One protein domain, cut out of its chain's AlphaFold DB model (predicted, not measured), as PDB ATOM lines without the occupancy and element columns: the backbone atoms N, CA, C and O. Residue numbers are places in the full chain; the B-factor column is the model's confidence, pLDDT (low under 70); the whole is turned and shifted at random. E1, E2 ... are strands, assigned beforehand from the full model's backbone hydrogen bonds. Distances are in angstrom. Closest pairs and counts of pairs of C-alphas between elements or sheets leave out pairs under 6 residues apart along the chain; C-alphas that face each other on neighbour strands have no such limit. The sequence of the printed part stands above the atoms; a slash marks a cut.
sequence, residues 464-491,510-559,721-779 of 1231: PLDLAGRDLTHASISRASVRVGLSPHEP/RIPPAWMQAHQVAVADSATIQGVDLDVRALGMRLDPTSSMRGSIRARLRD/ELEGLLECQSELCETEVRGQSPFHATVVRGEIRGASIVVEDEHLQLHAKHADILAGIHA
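This is residues 464 to 491, 510 to 559 and 721 to 779 of the 1231 residues of an uncharacterized protein of Cafeteria roenbergensis (UniProt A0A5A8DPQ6). The chain is wound in stacked turns as a solenoid with three walls of parallel strands, and the stacking makes the longest axis. E2, residues 528 to 530 of E4, residues 548 to 551 of E5, E6, E9 and E11 line one wall; E5's residues 554 to 558, E7 and residues 756 to 760 of E10 are in a second; E1, the later part of E3, residues 540 to 543 of E4, E8 and residues 763 to 766 of E10 are in the third. The printed part has 137 residues with eleven named strands, E1 to E11 in chain order, and no named helix; its class is all strand, in one parallel, branched sheet. It is compact, with a radius of gyration of the C-alphas of 14.2 A and spans of 45 by 33 by 27 A.

The branched sheet is twisted, its C-alphas up to 10.4 A off its best plane. E4, residues 528 to 543, bends by 153 degrees at residue 536; E5, residues 548 to 558, bends by 128 degrees at residue 553. They are parallel neighbours, with N 536 and O 556 2.8 A apart, within hydrogen-bond range, as are the N and O pairs below. On the other side of E4 from E5 are E2, residues 481 to 483 (N 482 to O 528, 2.8 A), and E3, residues 516 to 524 (N 542 to O 521, 2.8 A). E1, residues 472 to 478, is E3's parallel neighbour (N 522 to O 475, 2.8 A). On the other side of E5 from E4 are E6, residues 725 to 728 (N 549 to O 725, 2.8 A), and E7, residues 734 to 738 (N 557 to O 736, 2.8 A). E9, residues 751 to 753, is parallel to E6 (N 753 to O 726, 2.8 A), and E11, residues 776 to 778, to E9 (N 778 to O 752, 2.8 A). E10, residues 756 to 767, bends by 120 degrees at residue 762 and pairs with E7 (N 735 to O 756, 2.8 A) and with E8, residues 745 to 748 (N 748 to O 765, 2.8 A). Residues 721 to 722 pair, parallel, with residues 542 to 543 of E4 and 747 to 748 of E8.

E1 begins at C-alpha 472, (-12.604, -15.337, -5.172), and E11 ends at C-alpha 778, (-22.960, 0.228, 20.341). From first to last C-alpha, E10 measures 20.5 A, E1 16.9 A, E5 16.3 A and E3 16.1 A, but the bent E4 9.5 A.

The C-alphas farthest apart, of His 489 and His 770, are 45.5 A apart. Residues 492 to 509 and 560 to 720 are not printed; the C-alpha gaps are 12.3 A and 13.2 A. Of the links printed whole, none is long. Mean pLDDT of the printed part is 84.6; residues 468 to 469, 485 to 491, 510 to 513 and 769 to 774 are under 70.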
ATOM      1  N   PRO A 464     -15.356  -4.651  -8.566       87.12
ATOM      2  CA  PRO A 464     -15.558  -5.117  -9.935       87.12
ATOM      3  C   PRO A 464     -16.780  -6.034 -10.075       87.12
ATOM      4  O   PRO A 464     -16.774  -7.190  -9.649       87.12
ATOM      5  N   LEU A 465     -17.840  -5.526 -10.712       79.19
ATOM      6  CA  LEU A 465     -19.082  -6.276 -10.942       79.19
ATOM      7  C   LEU A 465     -18.902  -7.456 -11.910       79.19
ATOM      8  O   LEU A 465     -19.661  -8.415 -11.850       79.19
ATOM      9  N   ASP A 466     -17.889  -7.422 -12.777       82.69
ATOM     10  CA  ASP A 466     -17.539  -8.518 -13.690       82.69
ATOM     11  C   ASP A 466     -16.914  -9.729 -12.976       82.69
ATOM     12  O   ASP A 466     -16.774 -10.800 -13.571       82.69
ATOM     13  N   LEU A 467     -16.567  -9.582 -11.694       82.50
ATOM     14  CA  LEU A 467     -16.174 -10.684 -10.817       82.50
ATOM     15  C   LEU A 467     -17.359 -11.246 -10.014       82.50
ATOM     16  O   LEU A 467     -17.216 -12.304  -9.399       82.50
ATOM     17  N   ALA A 468     -18.527 -10.593 -10.043       68.62
ATOM     18  CA  ALA A 468     -19.721 -11.079  -9.362       68.62
ATOM     19  C   ALA A 468     -20.183 -12.412  -9.981       68.62
ATOM     20  O   ALA A 468     -20.437 -12.508 -11.181       68.62
ATOM     21  N   GLY A 469     -20.283 -13.460  -9.157       63.56
ATOM     22  CA  GLY A 469     -20.720 -14.798  -9.582       63.56
ATOM     23  C   GLY A 469     -19.599 -15.809  -9.845       63.56
ATOM     24  O   GLY A 469     -19.886 -16.935 -10.241       63.56
ATOM     25  N   ARG A 470     -18.335 -15.443  -9.610       75.19
ATOM     26  CA  ARG A 470     -17.218 -16.393  -9.538       75.19
ATOM     27  C   ARG A 470     -16.477 -16.199  -8.223       75.19
ATOM     28  O   ARG A 470     -15.949 -15.114  -7.988       75.19
ATOM     29  N   ASP A 471     -16.399 -17.249  -7.418       81.38
ATOM     30  CA  ASP A 471     -15.806 -17.173  -6.086       81.38
ATOM     31  C   ASP A 471     -14.330 -16.768  -6.155       81.38
ATOM     32  O   ASP A 471     -13.520 -17.381  -6.853       81.38
ATOM     33  N   LEU A 472     -13.990 -15.684  -5.454       89.75
ATOM     34  CA  LEU A 472     -12.604 -15.337  -5.172       89.75
ATOM     35  C   LEU A 472     -12.120 -16.203  -4.009       89.75
ATOM     36  O   LEU A 472     -12.830 -16.387  -3.024       89.75
ATOM     37  N   THR A 473     -10.889 -16.694  -4.082       90.06
ATOM     38  CA  THR A 473     -10.237 -17.323  -2.928       90.06
ATOM     39  C   THR A 473      -9.858 -16.259  -1.900       90.06
ATOM     40  O   THR A 473     -10.078 -16.446  -0.710       90.06
ATOM     41  N   HIS A 474      -9.331 -15.122  -2.363       90.69
ATOM     42  CA  HIS A 474      -8.885 -14.031  -1.499       90.69
ATOM     43  C   HIS A 474      -9.278 -12.671  -2.088       90.69
ATOM     44  O   HIS A 474      -9.155 -12.435  -3.290       90.69
ATOM     45  N   ALA A 475      -9.722 -11.755  -1.237       93.88
ATOM     46  CA  ALA A 475      -9.867 -10.342  -1.553       93.88
ATOM     47  C   ALA A 475      -9.068  -9.532  -0.528       93.88
ATOM     48  O   ALA A 475      -9.311  -9.653   0.669       93.88
ATOM     49  N   SER A 476      -8.113  -8.727  -0.989       94.88
ATOM     50  CA  SER A 476      -7.241  -7.918  -0.134       94.88
ATOM     51  C   SER A 476      -7.373  -6.440  -0.479       94.88
ATOM     52  O   SER A 476      -7.221  -6.044  -1.638       94.88
ATOM     53  N   ILE A 477      -7.671  -5.626   0.532       95.56
ATOM     54  CA  ILE A 477      -7.823  -4.179   0.405       95.56
ATOM     55  C   ILE A 477      -6.923  -3.509   1.440       95.56
ATOM     56  O   ILE A 477      -7.058  -3.755   2.635       95.56
ATOM     57  N   SER A 478      -6.022  -2.640   0.985       93.38
ATOM     58  CA  SER A 478      -5.088  -1.923   1.864       93.38
ATOM     59  C   SER A 478      -4.917  -0.474   1.424       93.38
ATOM     60  O   SER A 478      -4.746  -0.222   0.230       93.38
ATOM     61  N   ARG A 479      -4.934   0.488   2.357       90.50
ATOM     62  CA  ARG A 479      -4.698   1.918   2.058       90.50
ATOM     63  C   ARG A 479      -5.605   2.491   0.954       90.50
ATOM     64  O   ARG A 479      -5.187   3.354   0.184       90.50
ATOM     65  N   ALA A 480      -6.834   1.989   0.843       90.38
ATOM     66  CA  ALA A 480      -7.756   2.316  -0.242       90.38
ATOM     67  C   ALA A 480      -9.204   2.424   0.251       90.38
ATOM     68  O   ALA A 480      -9.594   1.744   1.200       90.38
ATOM     69  N   SER A 481     -10.009   3.236  -0.438       89.31
ATOM     70  CA  SER A 481     -11.467   3.248  -0.290       89.31
ATOM     71  C   SER A 481     -12.115   2.465  -1.434       89.31
ATOM     72  O   SER A 481     -11.827   2.717  -2.610       89.31
ATOM     73  N   VAL A 482     -12.972   1.499  -1.101       91.00
ATOM     74  CA  VAL A 482     -13.676   0.632  -2.055       91.00
ATOM     75  C   VAL A 482     -15.179   0.804  -1.893       91.00
ATOM     76  O   VAL A 482     -15.698   0.649  -0.788       91.00
ATOM     77  N   ARG A 483     -15.894   1.059  -2.995       87.06
ATOM     78  CA  ARG A 483     -17.362   1.135  -2.982       87.06
ATOM     79  C   ARG A 483     -18.010  -0.103  -3.592       87.06
ATOM     80  O   ARG A 483     -17.734  -0.456  -4.736       87.06
ATOM     81  N   VAL A 484     -18.927  -0.717  -2.850       85.81
ATOM     82  CA  VAL A 484     -19.781  -1.830  -3.292       85.81
ATOM     83  C   VAL A 484     -21.161  -1.279  -3.672       85.81
ATOM     84  O   VAL A 484     -21.690  -0.407  -2.984       85.81
ATOM     85  N   GLY A 485     -21.754  -1.766  -4.766       69.44
ATOM     86  CA  GLY A 485     -23.115  -1.380  -5.180       69.44
ATOM     87  C   GLY A 485     -23.206  -0.441  -6.379       69.44
ATOM     88  O   GLY A 485     -24.284  -0.307  -6.937       69.44
ATOM     89  N   LEU A 486     -22.112   0.189  -6.821       62.44
ATOM     90  CA  LEU A 486     -22.146   1.073  -7.990       62.44
ATOM     91  C   LEU A 486     -21.699   0.382  -9.274       62.44
ATOM     92  O   LEU A 486     -20.696  -0.332  -9.302       62.44
ATOM     93  N   SER A 487     -22.414   0.674 -10.363       55.50
ATOM     94  CA  SER A 487     -21.886   0.467 -11.709       55.50
ATOM     95  C   SER A 487     -20.673   1.385 -11.907       55.50
ATOM     96  O   SER A 487     -20.777   2.572 -11.596       55.50
ATOM     97  N   PRO A 488     -19.548   0.903 -12.477       53.12
ATOM     98  CA  PRO A 488     -18.402   1.754 -12.815       53.12
ATOM     99  C   PRO A 488     -18.794   2.989 -13.648       53.12
ATOM    100  O   PRO A 488     -18.136   4.022 -13.595       53.12
ATOM    101  N   HIS A 489     -19.899   2.900 -14.394       48.00
ATOM    102  CA  HIS A 489     -20.362   3.930 -15.321       48.00
ATOM    103  C   HIS A 489     -21.423   4.888 -14.756       48.00
ATOM    104  O   HIS A 489     -21.758   5.858 -15.436       48.00
ATOM    105  N   GLU A 490     -21.959   4.650 -13.555       48.31
ATOM    106  CA  GLU A 490     -23.026   5.477 -12.978       48.31
ATOM    107  C   GLU A 490     -22.501   6.304 -11.794       48.31
ATOM    108  O   GLU A 490     -22.094   5.741 -10.776       48.31
ATOM    109  N   PRO A 491     -22.487   7.646 -11.891       43.31
ATOM    110  CA  PRO A 491     -22.098   8.489 -10.773       43.31
ATOM    111  C   PRO A 491     -23.198   8.513  -9.705       43.31
ATOM    112  O   PRO A 491     -24.322   8.918  -9.986       43.31
ATOM    113  N   ARG A 510     -33.072   2.119  -6.471       56.56
ATOM    114  CA  ARG A 510     -32.464   2.617  -7.711       56.56
ATOM    115  C   ARG A 510     -31.048   2.084  -7.930       56.56
ATOM    116  O   ARG A 510     -30.525   2.231  -9.028       56.56
ATOM    117  N   ILE A 511     -30.443   1.472  -6.910       55.22
ATOM    118  CA  ILE A 511     -29.098   0.900  -6.964       55.22
ATOM    119  C   ILE A 511     -29.237  -0.622  -7.113       55.22
ATOM    120  O   ILE A 511     -29.865  -1.259  -6.266       55.22
ATOM    121  N   PRO A 512     -28.689  -1.239  -8.173       54.44
ATOM    122  CA  PRO A 512     -28.738  -2.687  -8.316       54.44
ATOM    123  C   PRO A 512     -28.040  -3.361  -7.121       54.44
ATOM    124  O   PRO A 512     -26.978  -2.900  -6.696       54.44
ATOM    125  N   PRO A 513     -28.595  -4.460  -6.574       58.41
ATOM    126  CA  PRO A 513     -27.958  -5.168  -5.474       58.41
ATOM    127  C   PRO A 513     -26.604  -5.699  -5.947       58.41
ATOM    128  O   PRO A 513     -26.540  -6.544  -6.840       58.41
ATOM    129  N   ALA A 514     -25.525  -5.210  -5.342       70.31
ATOM    130  CA  ALA A 514     -24.189  -5.749  -5.539       70.31
ATOM    131  C   ALA A 514     -23.619  -6.199  -4.202       70.31
ATOM    132  O   ALA A 514     -23.934  -5.647  -3.150       70.31
ATOM    133  N   TRP A 515     -22.762  -7.205  -4.261       84.00
ATOM    134  CA  TRP A 515     -22.127  -7.780  -3.093       84.00
ATOM    135  C   TRP A 515     -20.667  -8.085  -3.391       84.00
ATOM    136  O   TRP A 515     -20.279  -8.372  -4.528       84.00
ATOM    137  N   MET A 516     -19.864  -8.039  -2.340       88.62
ATOM    138  CA  MET A 516     -18.517  -8.590  -2.337       88.62
ATOM    139  C   MET A 516     -18.606 -10.070  -1.965       88.62
ATOM    140  O   MET A 516     -19.348 -10.418  -1.049       88.62
ATOM    141  N   GLN A 517     -17.883 -10.948  -2.663       89.56
ATOM    142  CA  GLN A 517     -17.872 -12.382  -2.360       89.56
ATOM    143  C   GLN A 517     -16.472 -12.973  -2.541       89.56
ATOM    144  O   GLN A 517     -15.916 -12.917  -3.637       89.56
ATOM    145  N   ALA A 518     -15.915 -13.534  -1.467       89.31
ATOM    146  CA  ALA A 518     -14.624 -14.222  -1.461       89.31
ATOM    147  C   ALA A 518     -14.552 -15.229  -0.303       89.31
ATOM    148  O   ALA A 518     -15.193 -15.011   0.714       89.31
ATOM    149  N   HIS A 519     -13.749 -16.292  -0.389       86.81
ATOM    150  CA  HIS A 519     -13.536 -17.180   0.762       86.81
ATOM    151  C   HIS A 519     -12.893 -16.424   1.929       86.81
ATOM    152  O   HIS A 519     -13.321 -16.589   3.066       86.81
ATOM    153  N   GLN A 520     -11.891 -15.591   1.648       88.12
ATOM    154  CA  GLN A 520     -11.220 -14.754   2.639       88.12
ATOM    155  C   GLN A 520     -11.234 -13.292   2.195       88.12
ATOM    156  O   GLN A 520     -10.864 -12.984   1.060       88.12
ATOM    157  N   VAL A 521     -11.628 -12.391   3.094       93.31
ATOM    158  CA  VAL A 521     -11.580 -10.936   2.884       93.31
ATOM    159  C   VAL A 521     -10.651 -10.313   3.922       93.31
ATOM    160  O   VAL A 521     -10.867 -10.479   5.116       93.31
ATOM    161  N   ALA A 522      -9.636  -9.577   3.479       94.06
ATOM    162  CA  ALA A 522      -8.713  -8.848   4.343       94.06
ATOM    163  C   ALA A 522      -8.793  -7.345   4.053       94.06
ATOM    164  O   ALA A 522      -8.616  -6.916   2.910       94.06
ATOM    165  N   VAL A 523      -9.051  -6.552   5.092       95.31
ATOM    166  CA  VAL A 523      -9.131  -5.089   5.031       95.31
ATOM    167  C   VAL A 523      -8.140  -4.520   6.036       95.31
ATOM    168  O   VAL A 523      -8.319  -4.694   7.242       95.31
ATOM    169  N   ALA A 524      -7.096  -3.879   5.521       91.81
ATOM    170  CA  ALA A 524      -5.908  -3.507   6.279       91.81
ATOM    171  C   ALA A 524      -5.467  -2.058   6.031       91.81
ATOM    172  O   ALA A 524      -5.909  -1.399   5.085       91.81
ATOM    173  N   ASP A 525      -4.542  -1.574   6.859       90.00
ATOM    174  CA  ASP A 525      -3.801  -0.326   6.642       90.00
ATOM    175  C   ASP A 525      -4.700   0.881   6.319       90.00
ATOM    176  O   ASP A 525      -4.526   1.573   5.312       90.00
ATOM    177  N   SER A 526      -5.710   1.114   7.159       88.31
ATOM    178  CA  SER A 526      -6.665   2.221   7.019       88.31
ATOM    179  C   SER A 526      -7.535   2.156   5.757       88.31
ATOM    180  O   SER A 526      -8.075   3.166   5.305       88.31
ATOM    181  N   ALA A 527      -7.694   0.965   5.175       91.31
ATOM    182  CA  ALA A 527      -8.662   0.737   4.113       91.31
ATOM    183  C   ALA A 527     -10.109   0.860   4.608       91.31
ATOM    184  O   ALA A 527     -10.425   0.525   5.752       91.31
ATOM    185  N   THR A 528     -10.995   1.301   3.715       91.31
ATOM    186  CA  THR A 528     -12.433   1.403   3.974       91.31
ATOM    187  C   THR A 528     -13.231   0.715   2.874       91.31
ATOM    188  O   THR A 528     -12.992   0.950   1.690       91.31
ATOM    189  N   ILE A 529     -14.203  -0.112   3.260       91.88
ATOM    190  CA  ILE A 529     -15.243  -0.622   2.359       91.88
ATOM    191  C   ILE A 529     -16.534   0.124   2.666       91.88
ATOM    192  O   ILE A 529     -16.950   0.178   3.821       91.88
ATOM    193  N   GLN A 530     -17.192   0.663   1.645       88.38
ATOM    194  CA  GLN A 530     -18.433   1.409   1.811       88.38
ATOM    195  C   GLN A 530     -19.510   1.024   0.795       88.38
ATOM    196  O   GLN A 530     -19.218   0.616  -0.328       88.38
ATOM    197  N   GLY A 531     -20.775   1.167   1.176       82.25
ATOM    198  CA  GLY A 531     -21.922   0.922   0.303       82.25
ATOM    199  C   GLY A 531     -23.213   1.474   0.899       82.25
ATOM    200  O   GLY A 531     -23.297   1.724   2.097       82.25
ATOM    201  N   VAL A 532     -24.235   1.679   0.064       79.88
ATOM    202  CA  VAL A 532     -25.560   2.095   0.560       79.88
ATOM    203  C   VAL A 532     -26.226   0.922   1.284       79.88
ATOM    204  O   VAL A 532     -26.522   1.022   2.474       79.88
ATOM    205  N   ASP A 533     -26.382  -0.200   0.579       80.81
ATOM    206  CA  ASP A 533     -26.762  -1.516   1.101       80.81
ATOM    207  C   ASP A 533     -25.542  -2.438   0.961       80.81
ATOM    208  O   ASP A 533     -25.358  -3.102  -0.060       80.81
ATOM    209  N   LEU A 534     -24.623  -2.360   1.926       88.38
ATOM    210  CA  LEU A 534     -23.362  -3.094   1.881       88.38
ATOM    211  C   LEU A 534     -23.601  -4.564   2.253       88.38
ATOM    212  O   LEU A 534     -24.011  -4.859   3.373       88.38
ATOM    213  N   ASP A 535     -23.286  -5.479   1.335       89.94
ATOM    214  CA  ASP A 535     -23.348  -6.932   1.542       89.94
ATOM    215  C   ASP A 535     -21.983  -7.562   1.228       89.94
ATOM    216  O   ASP A 535     -21.548  -7.607   0.073       89.94
ATOM    217  N   VAL A 536     -21.296  -8.031   2.271       92.44
ATOM    218  CA  VAL A 536     -20.028  -8.759   2.180       92.44
ATOM    219  C   VAL A 536     -20.267 -10.216   2.541       92.44
ATOM    220  O   VAL A 536     -20.751 -10.548   3.623       92.44
ATOM    221  N   ARG A 537     -19.913 -11.099   1.613       91.12
ATOM    222  CA  ARG A 537     -20.073 -12.539   1.753       91.12
ATOM    223  C   ARG A 537     -18.704 -13.188   1.850       91.12
ATOM    224  O   ARG A 537     -17.942 -13.126   0.883       91.12
ATOM    225  N   ALA A 538     -18.393 -13.792   2.990       89.62
ATOM    226  CA  ALA A 538     -17.086 -14.391   3.224       89.62
ATOM    227  C   ALA A 538     -17.143 -15.611   4.140       89.62
ATOM    228  O   ALA A 538     -17.997 -15.668   5.016       89.62
ATOM    229  N   LEU A 539     -16.234 -16.571   3.937       84.56
ATOM    230  CA  LEU A 539     -16.031 -17.679   4.880       84.56
ATOM    231  C   LEU A 539     -15.123 -17.265   6.046       84.56
ATOM    232  O   LEU A 539     -15.225 -17.828   7.123       84.56
ATOM    233  N   GLY A 540     -14.223 -16.310   5.822       86.88
ATOM    234  CA  GLY A 540     -13.445 -15.650   6.862       86.88
ATOM    235  C   GLY A 540     -13.183 -14.202   6.480       86.88
ATOM    236  O   GLY A 540     -13.081 -13.853   5.297       86.88
ATOM    237  N   MET A 541     -13.104 -13.344   7.486       91.19
ATOM    238  CA  MET A 541     -12.898 -11.919   7.290       91.19
ATOM    239  C   MET A 541     -11.959 -11.379   8.352       91.19
ATOM    240  O   MET A 541     -12.144 -11.665   9.527       91.19
ATOM    241  N   ARG A 542     -11.007 -10.546   7.943       92.62
ATOM    242  CA  ARG A 542     -10.160  -9.774   8.840       92.62
ATOM    243  C   ARG A 542     -10.328  -8.287   8.567       92.62
ATOM    244  O   ARG A 542     -10.067  -7.823   7.455       92.62
ATOM    245  N   LEU A 543     -10.758  -7.556   9.588       93.62
ATOM    246  CA  LEU A 543     -10.866  -6.104   9.596       93.62
ATOM    247  C   LEU A 543      -9.875  -5.551  10.620       93.62
ATOM    248  O   LEU A 543     -10.108  -5.661  11.821       93.62
ATOM    249  N   ASP A 544      -8.776  -4.972  10.144       91.19
ATOM    250  CA  ASP A 544      -7.718  -4.446  11.010       91.19
ATOM    251  C   ASP A 544      -8.163  -3.198  11.806       91.19
ATOM    252  O   ASP A 544      -9.096  -2.503  11.395       91.19
ATOM    253  N   PRO A 545      -7.466  -2.842  12.906       87.69
ATOM    254  CA  PRO A 545      -7.887  -1.783  13.835       87.69
ATOM    255  C   PRO A 545      -8.119  -0.394  13.228       87.69
ATOM    256  O   PRO A 545      -8.952   0.362  13.719       87.69
ATOM    257  N   THR A 546      -7.379  -0.024  12.180       88.25
ATOM    258  CA  THR A 546      -7.518   1.295  11.534       88.25
ATOM    259  C   THR A 546      -8.478   1.282  10.347       88.25
ATOM    260  O   THR A 546      -8.742   2.328   9.753       88.25
ATOM    261  N   SER A 547      -8.987   0.107   9.985       92.25
ATOM    262  CA  SER A 547      -9.848  -0.103   8.832       92.25
ATOM    263  C   SER A 547     -11.326  -0.056   9.203       92.25
ATOM    264  O   SER A 547     -11.714  -0.246  10.357       92.25
ATOM    265  N   SER A 548     -12.175   0.216   8.208       92.94
ATOM    266  CA  SER A 548     -13.615   0.303   8.445       92.94
ATOM    267  C   SER A 548     -14.485  -0.299   7.343       92.94
ATOM    268  O   SER A 548     -14.114  -0.347   6.170       92.94
ATOM    269  N   MET A 549     -15.670  -0.754   7.738       94.00
ATOM    270  CA  MET A 549     -16.762  -1.167   6.866       94.00
ATOM    271  C   MET A 549     -17.979  -0.301   7.157       94.00
ATOM    272  O   MET A 549     -18.412  -0.215   8.306       94.00
ATOM    273  N   ARG A 550     -18.534   0.342   6.129       90.81
ATOM    274  CA  ARG A 550     -19.576   1.358   6.292       90.81
ATOM    275  C   ARG A 550     -20.768   1.111   5.379       90.81
ATOM    276  O   ARG A 550     -20.661   1.188   4.156       90.81
ATOM    277  N   GLY A 551     -21.918   0.851   5.986       87.94
ATOM    278  CA  GLY A 551     -23.215   0.857   5.314       87.94
ATOM    279  C   GLY A 551     -23.938   2.182   5.529       87.94
ATOM    280  O   GLY A 551     -23.937   2.721   6.636       87.94
ATOM    281  N   SER A 552     -24.611   2.716   4.512       83.25
ATOM    282  CA  SER A 552     -25.514   3.848   4.744       83.25
ATOM    283  C   SER A 552     -26.798   3.368   5.409       83.25
ATOM    284  O   SER A 552     -27.113   3.834   6.497       83.25
ATOM    285  N   ILE A 553     -27.525   2.436   4.787       80.62
ATOM    286  CA  ILE A 553     -28.809   1.920   5.296       80.62
ATOM    287  C   ILE A 553     -28.684   0.518   5.892       80.62
ATOM    288  O   ILE A 553     -29.445   0.156   6.790       80.62
ATOM    289  N   ARG A 554     -27.739  -0.271   5.375       86.25
ATOM    290  CA  ARG A 554     -27.481  -1.647   5.781       86.25
ATOM    291  C   ARG A 554     -26.004  -1.976   5.617       86.25
ATOM    292  O   ARG A 554     -25.399  -1.599   4.612       86.25
ATOM    293  N   ALA A 555     -25.444  -2.676   6.598       92.75
ATOM    294  CA  ALA A 555     -24.107  -3.256   6.558       92.75
ATOM    295  C   ALA A 555     -24.186  -4.727   6.979       92.75
ATOM    296  O   ALA A 555     -24.502  -5.017   8.130       92.75
ATOM    297  N   ARG A 556     -23.927  -5.653   6.051       94.06
ATOM    298  CA  ARG A 556     -24.039  -7.098   6.276       94.06
ATOM    299  C   ARG A 556     -22.721  -7.813   6.016       94.06
ATOM    300  O   ARG A 556     -22.109  -7.617   4.967       94.06
ATOM    301  N   LEU A 557     -22.347  -8.691   6.939       95.19
ATOM    302  CA  LEU A 557     -21.277  -9.672   6.804       95.19
ATOM    303  C   LEU A 557     -21.857 -11.071   7.026       95.19
ATOM    304  O   LEU A 557     -22.458 -11.324   8.069       95.19
ATOM    305  N   ARG A 558     -21.714 -11.976   6.051       92.50
ATOM    306  CA  ARG A 558     -22.317 -13.317   6.130       92.50
ATOM    307  C   ARG A 558     -21.536 -14.414   5.417       92.50
ATOM    308  O   ARG A 558     -20.970 -14.178   4.354       92.50
ATOM    309  N   ASP A 559     -21.611 -15.636   5.927       88.81
ATOM    310  CA  ASP A 559     -20.972 -16.821   5.334       88.81
ATOM    311  C   ASP A 559     -21.905 -17.669   4.453       88.81
ATOM    312  O   ASP A 559     -21.449 -18.613   3.817       88.81
ATOM    313  N   GLU A 721     -12.781 -11.919  12.186       90.56
ATOM    314  CA  GLU A 721     -11.935 -11.125  13.078       90.56
ATOM    315  C   GLU A 721     -12.175  -9.634  12.823       90.56
ATOM    316  O   GLU A 721     -11.686  -9.052  11.851       90.56
ATOM    317  N   LEU A 722     -12.952  -9.007  13.705       92.88
ATOM    318  CA  LEU A 722     -13.356  -7.610  13.596       92.88
ATOM    319  C   LEU A 722     -12.599  -6.764  14.624       92.88
ATOM    320  O   LEU A 722     -13.086  -6.560  15.735       92.88
ATOM    321  N   GLU A 723     -11.399  -6.287  14.280       90.38
ATOM    322  CA  GLU A 723     -10.619  -5.369  15.128       90.38
ATOM    323  C   GLU A 723     -10.878  -3.886  14.829       90.38
ATOM    324  O   GLU A 723     -10.630  -3.045  15.691       90.38
ATOM    325  N   GLY A 724     -11.355  -3.564  13.624       90.94
ATOM    326  CA  GLY A 724     -11.702  -2.204  13.202       90.94
ATOM    327  C   GLY A 724     -13.159  -1.809  13.465       90.94
ATOM    328  O   GLY A 724     -13.829  -2.344  14.349       90.94
ATOM    329  N   LEU A 725     -13.662  -0.857  12.676       93.00
ATOM    330  CA  LEU A 725     -15.024  -0.320  12.793       93.00
ATOM    331  C   LEU A 725     -15.962  -0.922  11.741       93.00
ATOM    332  O   LEU A 725     -15.793  -0.677  10.548       93.00
ATOM    333  N   LEU A 726     -17.007  -1.622  12.176       95.44
ATOM    334  CA  LEU A 726     -18.160  -1.977  11.350       95.44
ATOM    335  C   LEU A 726     -19.332  -1.074  11.738       95.44
ATOM    336  O   LEU A 726     -19.867  -1.187  12.839       95.44
ATOM    337  N   GLU A 727     -19.757  -0.178  10.852       93.81
ATOM    338  CA  GLU A 727     -20.848   0.742  11.163       93.81
ATOM    339  C   GLU A 727     -21.900   0.867  10.074       93.81
ATOM    340  O   GLU A 727     -21.642   0.768   8.873       93.81
ATOM    341  N   CYS A 728     -23.102   1.172  10.539       89.94
ATOM    342  CA  CYS A 728     -24.172   1.680   9.719       89.94
ATOM    343  C   CYS A 728     -24.538   3.111  10.155       89.94
ATOM    344  O   CYS A 728     -24.612   3.411  11.352       89.94
ATOM    345  N   GLN A 729     -24.719   4.018   9.189       85.75
ATOM    346  CA  GLN A 729     -24.697   5.466   9.448       85.75
ATOM    347  C   GLN A 729     -26.063   6.165   9.417       85.75
ATOM    348  O   GLN A 729     -26.224   7.182  10.091       85.75
ATOM    349  N   SER A 730     -27.039   5.663   8.656       83.06
ATOM    350  CA  SER A 730     -28.353   6.318   8.544       83.06
ATOM    351  C   SER A 730     -29.203   6.112   9.798       83.06
ATOM    352  O   SER A 730     -28.952   5.239  10.629       83.06
ATOM    353  N   GLU A 731     -30.249   6.921   9.930       82.38
ATOM    354  CA  GLU A 731     -31.245   6.748  10.984       82.38
ATOM    355  C   GLU A 731     -31.933   5.377  10.871       82.38
ATOM    356  O   GLU A 731     -32.287   4.943   9.777       82.38
ATOM    357  N   LEU A 732     -32.087   4.691  12.012       85.62
ATOM    358  CA  LEU A 732     -32.742   3.377  12.133       85.62
ATOM    359  C   LEU A 732     -32.159   2.259  11.253       85.62
ATOM    360  O   LEU A 732     -32.812   1.251  10.988       85.62
ATOM    361  N   CYS A 733     -30.907   2.412  10.844       85.94
ATOM    362  CA  CYS A 733     -30.259   1.504   9.921       85.94
ATOM    363  C   CYS A 733     -29.770   0.197  10.589       85.94
ATOM    364  O   CYS A 733     -29.707   0.087  11.821       85.94
ATOM    365  N   GLU A 734     -29.456  -0.820   9.784       92.19
ATOM    366  CA  GLU A 734     -29.177  -2.186  10.258       92.19
ATOM    367  C   GLU A 734     -27.721  -2.617  10.012       92.19
ATOM    368  O   GLU A 734     -27.186  -2.475   8.914       92.19
ATOM    369  N   THR A 735     -27.108  -3.200  11.039       96.56
ATOM    370  CA  THR A 735     -25.793  -3.844  11.000       96.56
ATOM    371  C   THR A 735     -25.957  -5.316  11.364       96.56
ATOM    372  O   THR A 735     -26.504  -5.645  12.416       96.56
ATOM    373  N   GLU A 736     -25.489  -6.212  10.506       96.75
ATOM    374  CA  GLU A 736     -25.687  -7.654  10.641       96.75
ATOM    375  C   GLU A 736     -24.373  -8.405  10.414       96.75
ATOM    376  O   GLU A 736     -23.709  -8.226   9.393       96.75
ATOM    377  N   VAL A 737     -24.026  -9.284  11.349       96.88
ATOM    378  CA  VAL A 737     -22.949 -10.265  11.230       96.88
ATOM    379  C   VAL A 737     -23.562 -11.642  11.455       96.88
ATOM    380  O   VAL A 737     -24.147 -11.889  12.510       96.88
ATOM    381  N   ARG A 738     -23.478 -12.522  10.454       95.00
ATOM    382  CA  ARG A 738     -24.082 -13.859  10.502       95.00
ATOM    383  C   ARG A 738     -23.136 -14.961  10.037       95.00
ATOM    384  O   ARG A 738     -22.884 -15.077   8.839       95.00
ATOM    385  N   GLY A 739     -22.702 -15.796  10.976       90.75
ATOM    386  CA  GLY A 739     -22.095 -17.100  10.715       90.75
ATOM    387  C   GLY A 739     -23.146 -18.207  10.823       90.75
ATOM    388  O   GLY A 739     -23.826 -18.336  11.836       90.75
ATOM    389  N   GLN A 740     -23.338 -18.982   9.761       86.06
ATOM    390  CA  GLN A 740     -24.294 -20.094   9.700       86.06
ATOM    391  C   GLN A 740     -23.603 -21.455   9.715       86.06
ATOM    392  O   GLN A 740     -24.250 -22.475   9.963       86.06
ATOM    393  N   SER A 741     -22.306 -21.501   9.419       76.81
ATOM    394  CA  SER A 741     -21.557 -22.748   9.436       76.81
ATOM    395  C   SER A 741     -21.369 -23.223  10.886       76.81
ATOM    396  O   SER A 741     -20.958 -22.437  11.734       76.81
ATOM    397  N   PRO A 742     -21.559 -24.521  11.192       71.81
ATOM    398  CA  PRO A 742     -21.572 -25.049  12.569       71.81
ATOM    399  C   PRO A 742     -20.203 -25.045  13.271       71.81
ATOM    400  O   PRO A 742     -20.053 -25.546  14.379       71.81
ATOM    401  N   PHE A 743     -19.174 -24.535  12.605       71.06
ATOM    402  CA  PHE A 743     -17.836 -24.364  13.155       71.06
ATOM    403  C   PHE A 743     -17.441 -22.896  13.211       71.06
ATOM    404  O   PHE A 743     -16.384 -22.590  13.742       71.06
ATOM    405  N   HIS A 744     -18.220 -22.001  12.613       82.69
ATOM    406  CA  HIS A 744     -17.817 -20.621  12.421       82.69
ATOM    407  C   HIS A 744     -17.728 -19.887  13.764       82.69
ATOM    408  O   HIS A 744     -18.322 -20.304  14.764       82.69
ATOM    409  N   ALA A 745     -16.892 -18.855  13.799       86.62
ATOM    410  CA  ALA A 745     -16.719 -18.020  14.969       86.62
ATOM    411  C   ALA A 745     -16.633 -16.552  14.569       86.62
ATOM    412  O   ALA A 745     -15.966 -16.193  13.600       86.62
ATOM    413  N   THR A 746     -17.239 -15.691  15.373       92.56
ATOM    414  CA  THR A 746     -17.103 -14.243  15.246       92.56
ATOM    415  C   THR A 746     -16.350 -13.715  16.459       92.56
ATOM    416  O   THR A 746     -16.752 -13.938  17.601       92.56
ATOM    417  N   VAL A 747     -15.249 -13.010  16.216       90.69
ATOM    418  CA  VAL A 747     -14.397 -12.394  17.235       90.69
ATOM    419  C   VAL A 747     -14.399 -10.884  17.024       90.69
ATOM    420  O   VAL A 747     -13.847 -10.377  16.049       90.69
ATOM    421  N   VAL A 748     -14.997 -10.153  17.961       92.25
ATOM    422  CA  VAL A 748     -15.080  -8.689  17.929       92.25
ATOM    423  C   VAL A 748     -14.080  -8.111  18.921       92.25
ATOM    424  O   VAL A 748     -14.222  -8.292  20.128       92.25
ATOM    425  N   ARG A 749     -13.066  -7.412  18.403       88.62
ATOM    426  CA  ARG A 749     -12.070  -6.652  19.180       88.62
ATOM    427  C   ARG A 749     -12.182  -5.138  18.986       88.62
ATOM    428  O   ARG A 749     -11.617  -4.387  19.776       88.62
ATOM    429  N   GLY A 750     -12.863  -4.719  17.924       89.62
ATOM    430  CA  GLY A 750     -13.134  -3.329  17.581       89.62
ATOM    431  C   GLY A 750     -14.560  -2.915  17.921       89.62
ATOM    432  O   GLY A 750     -15.102  -3.278  18.965       89.62
ATOM    433  N   GLU A 751     -15.176  -2.150  17.022       92.38
ATOM    434  CA  GLU A 751     -16.488  -1.544  17.236       92.38
ATOM    435  C   GLU A 751     -17.517  -2.006  16.209       92.38
ATOM    436  O   GLU A 751     -17.278  -1.935  15.002       92.38
ATOM    437  N   ILE A 752     -18.708  -2.371  16.684       95.81
ATOM    438  CA  ILE A 752     -19.890  -2.547  15.836       95.81
ATOM    439  C   ILE A 752     -20.920  -1.478  16.196       95.81
ATOM    440  O   ILE A 752     -21.368  -1.408  17.341       95.81
ATOM    441  N   ARG A 753     -21.318  -0.650  15.225       95.31
ATOM    442  CA  ARG A 753     -22.288   0.440  15.410       95.31
ATOM    443  C   ARG A 753     -23.476   0.313  14.464       95.31
ATOM    444  O   ARG A 753     -23.331  -0.057  13.301       95.31
ATOM    445  N   GLY A 754     -24.656   0.675  14.945       93.50
ATOM    446  CA  GLY A 754     -25.891   0.669  14.162       93.50
ATOM    447  C   GLY A 754     -27.106   0.938  15.042       93.50
ATOM    448  O   GLY A 754     -26.996   0.962  16.265       93.50
ATOM    449  N   ALA A 755     -28.273   1.151  14.437       93.38
ATOM    450  CA  ALA A 755     -29.517   1.264  15.197       93.38
ATOM    451  C   ALA A 755     -30.095  -0.113  15.525       93.38
ATOM    452  O   ALA A 755     -30.532  -0.353  16.648       93.38
ATOM    453  N   SER A 756     -30.073  -1.016  14.546       96.62
ATOM    454  CA  SER A 756     -30.363  -2.439  14.724       96.62
ATOM    455  C   SER A 756     -29.074  -3.214  14.534       96.62
ATOM    456  O   SER A 756     -28.503  -3.147  13.452       96.62
ATOM    457  N   ILE A 757     -28.617  -3.935  15.550       98.25
ATOM    458  CA  ILE A 757     -27.408  -4.751  15.467       98.25
ATOM    459  C   ILE A 757     -27.777  -6.208  15.720       98.25
ATOM    460  O   ILE A 757     -28.402  -6.529  16.731       98.25
ATOM    461  N   VAL A 758     -27.392  -7.085  14.801       97.94
ATOM    462  CA  VAL A 758     -27.552  -8.536  14.916       97.94
ATOM    463  C   VAL A 758     -26.186  -9.178  14.729       97.94
ATOM    464  O   VAL A 758     -25.573  -9.009  13.680       97.94
ATOM    465  N   VAL A 759     -25.711  -9.905  15.736       97.50
ATOM    466  CA  VAL A 759     -24.500 -10.727  15.653       97.50
ATOM    467  C   VAL A 759     -24.893 -12.145  16.034       97.50
ATOM    468  O   VAL A 759     -25.161 -12.418  17.202       97.50
ATOM    469  N   GLU A 760     -24.997 -13.026  15.046       95.75
ATOM    470  CA  GLU A 760     -25.435 -14.409  15.237       95.75
ATOM    471  C   GLU A 760     -24.400 -15.364  14.652       95.75
ATOM    472  O   GLU A 760     -24.026 -15.255  13.486       95.75
ATOM    473  N   ASP A 761     -23.940 -16.302  15.470       93.25
ATOM    474  CA  ASP A 761     -22.957 -17.306  15.087       93.25
ATOM    475  C   ASP A 761     -23.099 -18.564  15.960       93.25
ATOM    476  O   ASP A 761     -23.838 -18.584  16.954       93.25
ATOM    477  N   GLU A 762     -22.367 -19.622  15.619       88.62
ATOM    478  CA  GLU A 762     -22.209 -20.768  16.514       88.62
ATOM    479  C   GLU A 762     -21.374 -20.371  17.740       88.62
ATOM    480  O   GLU A 762     -21.736 -20.671  18.881       88.62
ATOM    481  N   HIS A 763     -20.289 -19.632  17.505       90.19
ATOM    482  CA  HIS A 763     -19.328 -19.209  18.516       90.19
ATOM    483  C   HIS A 763     -19.110 -17.693  18.452       90.19
ATOM    484  O   HIS A 763     -18.745 -17.161  17.402       90.19
ATOM    485  N   LEU A 764     -19.294 -16.985  19.566       92.88
ATOM    486  CA  LEU A 764     -19.154 -15.527  19.607       92.88
ATOM    487  C   LEU A 764     -18.218 -15.092  20.736       92.88
ATOM    488  O   LEU A 764     -18.423 -15.441  21.894       92.88
ATOM    489  N   GLN A 765     -17.212 -14.284  20.415       91.44
ATOM    490  CA  GLN A 765     -16.316 -13.674  21.394       91.44
ATOM    491  C   GLN A 765     -16.313 -12.155  21.232       91.44
ATOM    492  O   GLN A 765     -16.032 -11.643  20.150       91.44
ATOM    493  N   LEU A 766     -16.571 -11.432  22.320       91.88
ATOM    494  CA  LEU A 766     -16.349  -9.990  22.416       91.88
ATOM    495  C   LEU A 766     -15.145  -9.756  23.328       91.88
ATOM    496  O   LEU A 766     -15.072 -10.329  24.413       91.88
ATOM    497  N   HIS A 767     -14.199  -8.932  22.899       86.06
ATOM    498  CA  HIS A 767     -12.957  -8.695  23.624       86.06
ATOM    499  C   HIS A 767     -12.603  -7.212  23.583       86.06
ATOM    500  O   HIS A 767     -12.375  -6.669  22.505       86.06
ATOM    501  N   ALA A 768     -12.483  -6.560  24.737       79.50
ATOM    502  CA  ALA A 768     -11.992  -5.186  24.782       79.50
ATOM    503  C   ALA A 768     -10.467  -5.145  24.958       79.50
ATOM    504  O   ALA A 768      -9.925  -5.647  25.939       79.50
ATOM    505  N   LYS A 769      -9.739  -4.528  24.015       65.88
ATOM    506  CA  LYS A 769      -8.305  -4.263  24.216       65.88
ATOM    507  C   LYS A 769      -8.153  -3.216  25.329       65.88
ATOM    508  O   LYS A 769      -8.774  -2.160  25.280       65.88
ATOM    509  N   HIS A 770      -7.289  -3.521  26.301       52.38
ATOM    510  CA  HIS A 770      -7.093  -2.913  27.634       52.38
ATOM    511  C   HIS A 770      -6.841  -1.377  27.733       52.38
ATOM    512  O   HIS A 770      -6.419  -0.887  28.775       52.38
ATOM    513  N   ALA A 771      -7.102  -0.579  26.697       46.34
ATOM    514  CA  ALA A 771      -7.007   0.885  26.740       46.34
ATOM    515  C   ALA A 771      -8.134   1.620  25.988       46.34
ATOM    516  O   ALA A 771      -8.325   2.814  26.219       46.34
ATOM    517  N   ASP A 772      -8.913   0.924  25.155       50.50
ATOM    518  CA  ASP A 772      -9.973   1.526  24.353       50.50
ATOM    519  C   ASP A 772     -11.337   1.115  24.923       50.50
ATOM    520  O   ASP A 772     -11.874   0.058  24.603       50.50
ATOM    521  N   ILE A 773     -11.944   1.992  25.734       48.47
ATOM    522  CA  ILE A 773     -13.334   1.870  26.251       48.47
ATOM    523  C   ILE A 773     -14.368   1.797  25.099       48.47
ATOM    524  O   ILE A 773     -15.566   1.611  25.301       48.47
ATOM    525  N   LEU A 774     -13.903   1.957  23.863       53.78
ATOM    526  CA  LEU A 774     -14.706   1.932  22.662       53.78
ATOM    527  C   LEU A 774     -14.930   0.517  22.108       53.78
ATOM    528  O   LEU A 774     -15.914   0.335  21.401       53.78
ATOM    529  N   ALA A 775     -14.117  -0.493  22.439       71.75
ATOM    530  CA  ALA A 775     -14.320  -1.852  21.926       71.75
ATOM    531  C   ALA A 775     -15.646  -2.463  22.431       71.75
ATOM    532  O   ALA A 775     -15.901  -2.533  23.636       71.75
ATOM    533  N   GLY A 776     -16.513  -2.892  21.507       88.56
ATOM    534  CA  GLY A 776     -17.849  -3.375  21.851       88.56
ATOM    535  C   GLY A 776     -18.913  -3.178  20.773       88.56
ATOM    536  O   GLY A 776     -18.629  -2.920  19.601       88.56
ATOM    537  N   ILE A 777     -20.169  -3.319  21.189       95.94
ATOM    538  CA  ILE A 777     -21.349  -3.232  20.329       95.94
ATOM    539  C   ILE A 777     -22.216  -2.071  20.805       95.94
ATOM    540  O   ILE A 777     -22.737  -2.093  21.920       95.94
ATOM    541  N   HIS A 778     -22.393  -1.062  19.953       94.69
ATOM    542  CA  HIS A 778     -22.960   0.228  20.341       94.69
ATOM    543  C   HIS A 778     -24.158   0.601  19.477       94.69
ATOM    544  O   HIS A 778     -24.032   1.015  18.322       94.69
ATOM    545  N   ALA A 779     -25.329   0.531  20.094       96.44
ATOM    546  CA  ALA A 779     -26.579   1.067  19.577       96.44
ATOM    547  C   ALA A 779     -27.063   2.285  20.394       96.44
ATOM    548  O   ALA A 779     -28.214   2.715  20.280       96.44
TER     549      ALA A 779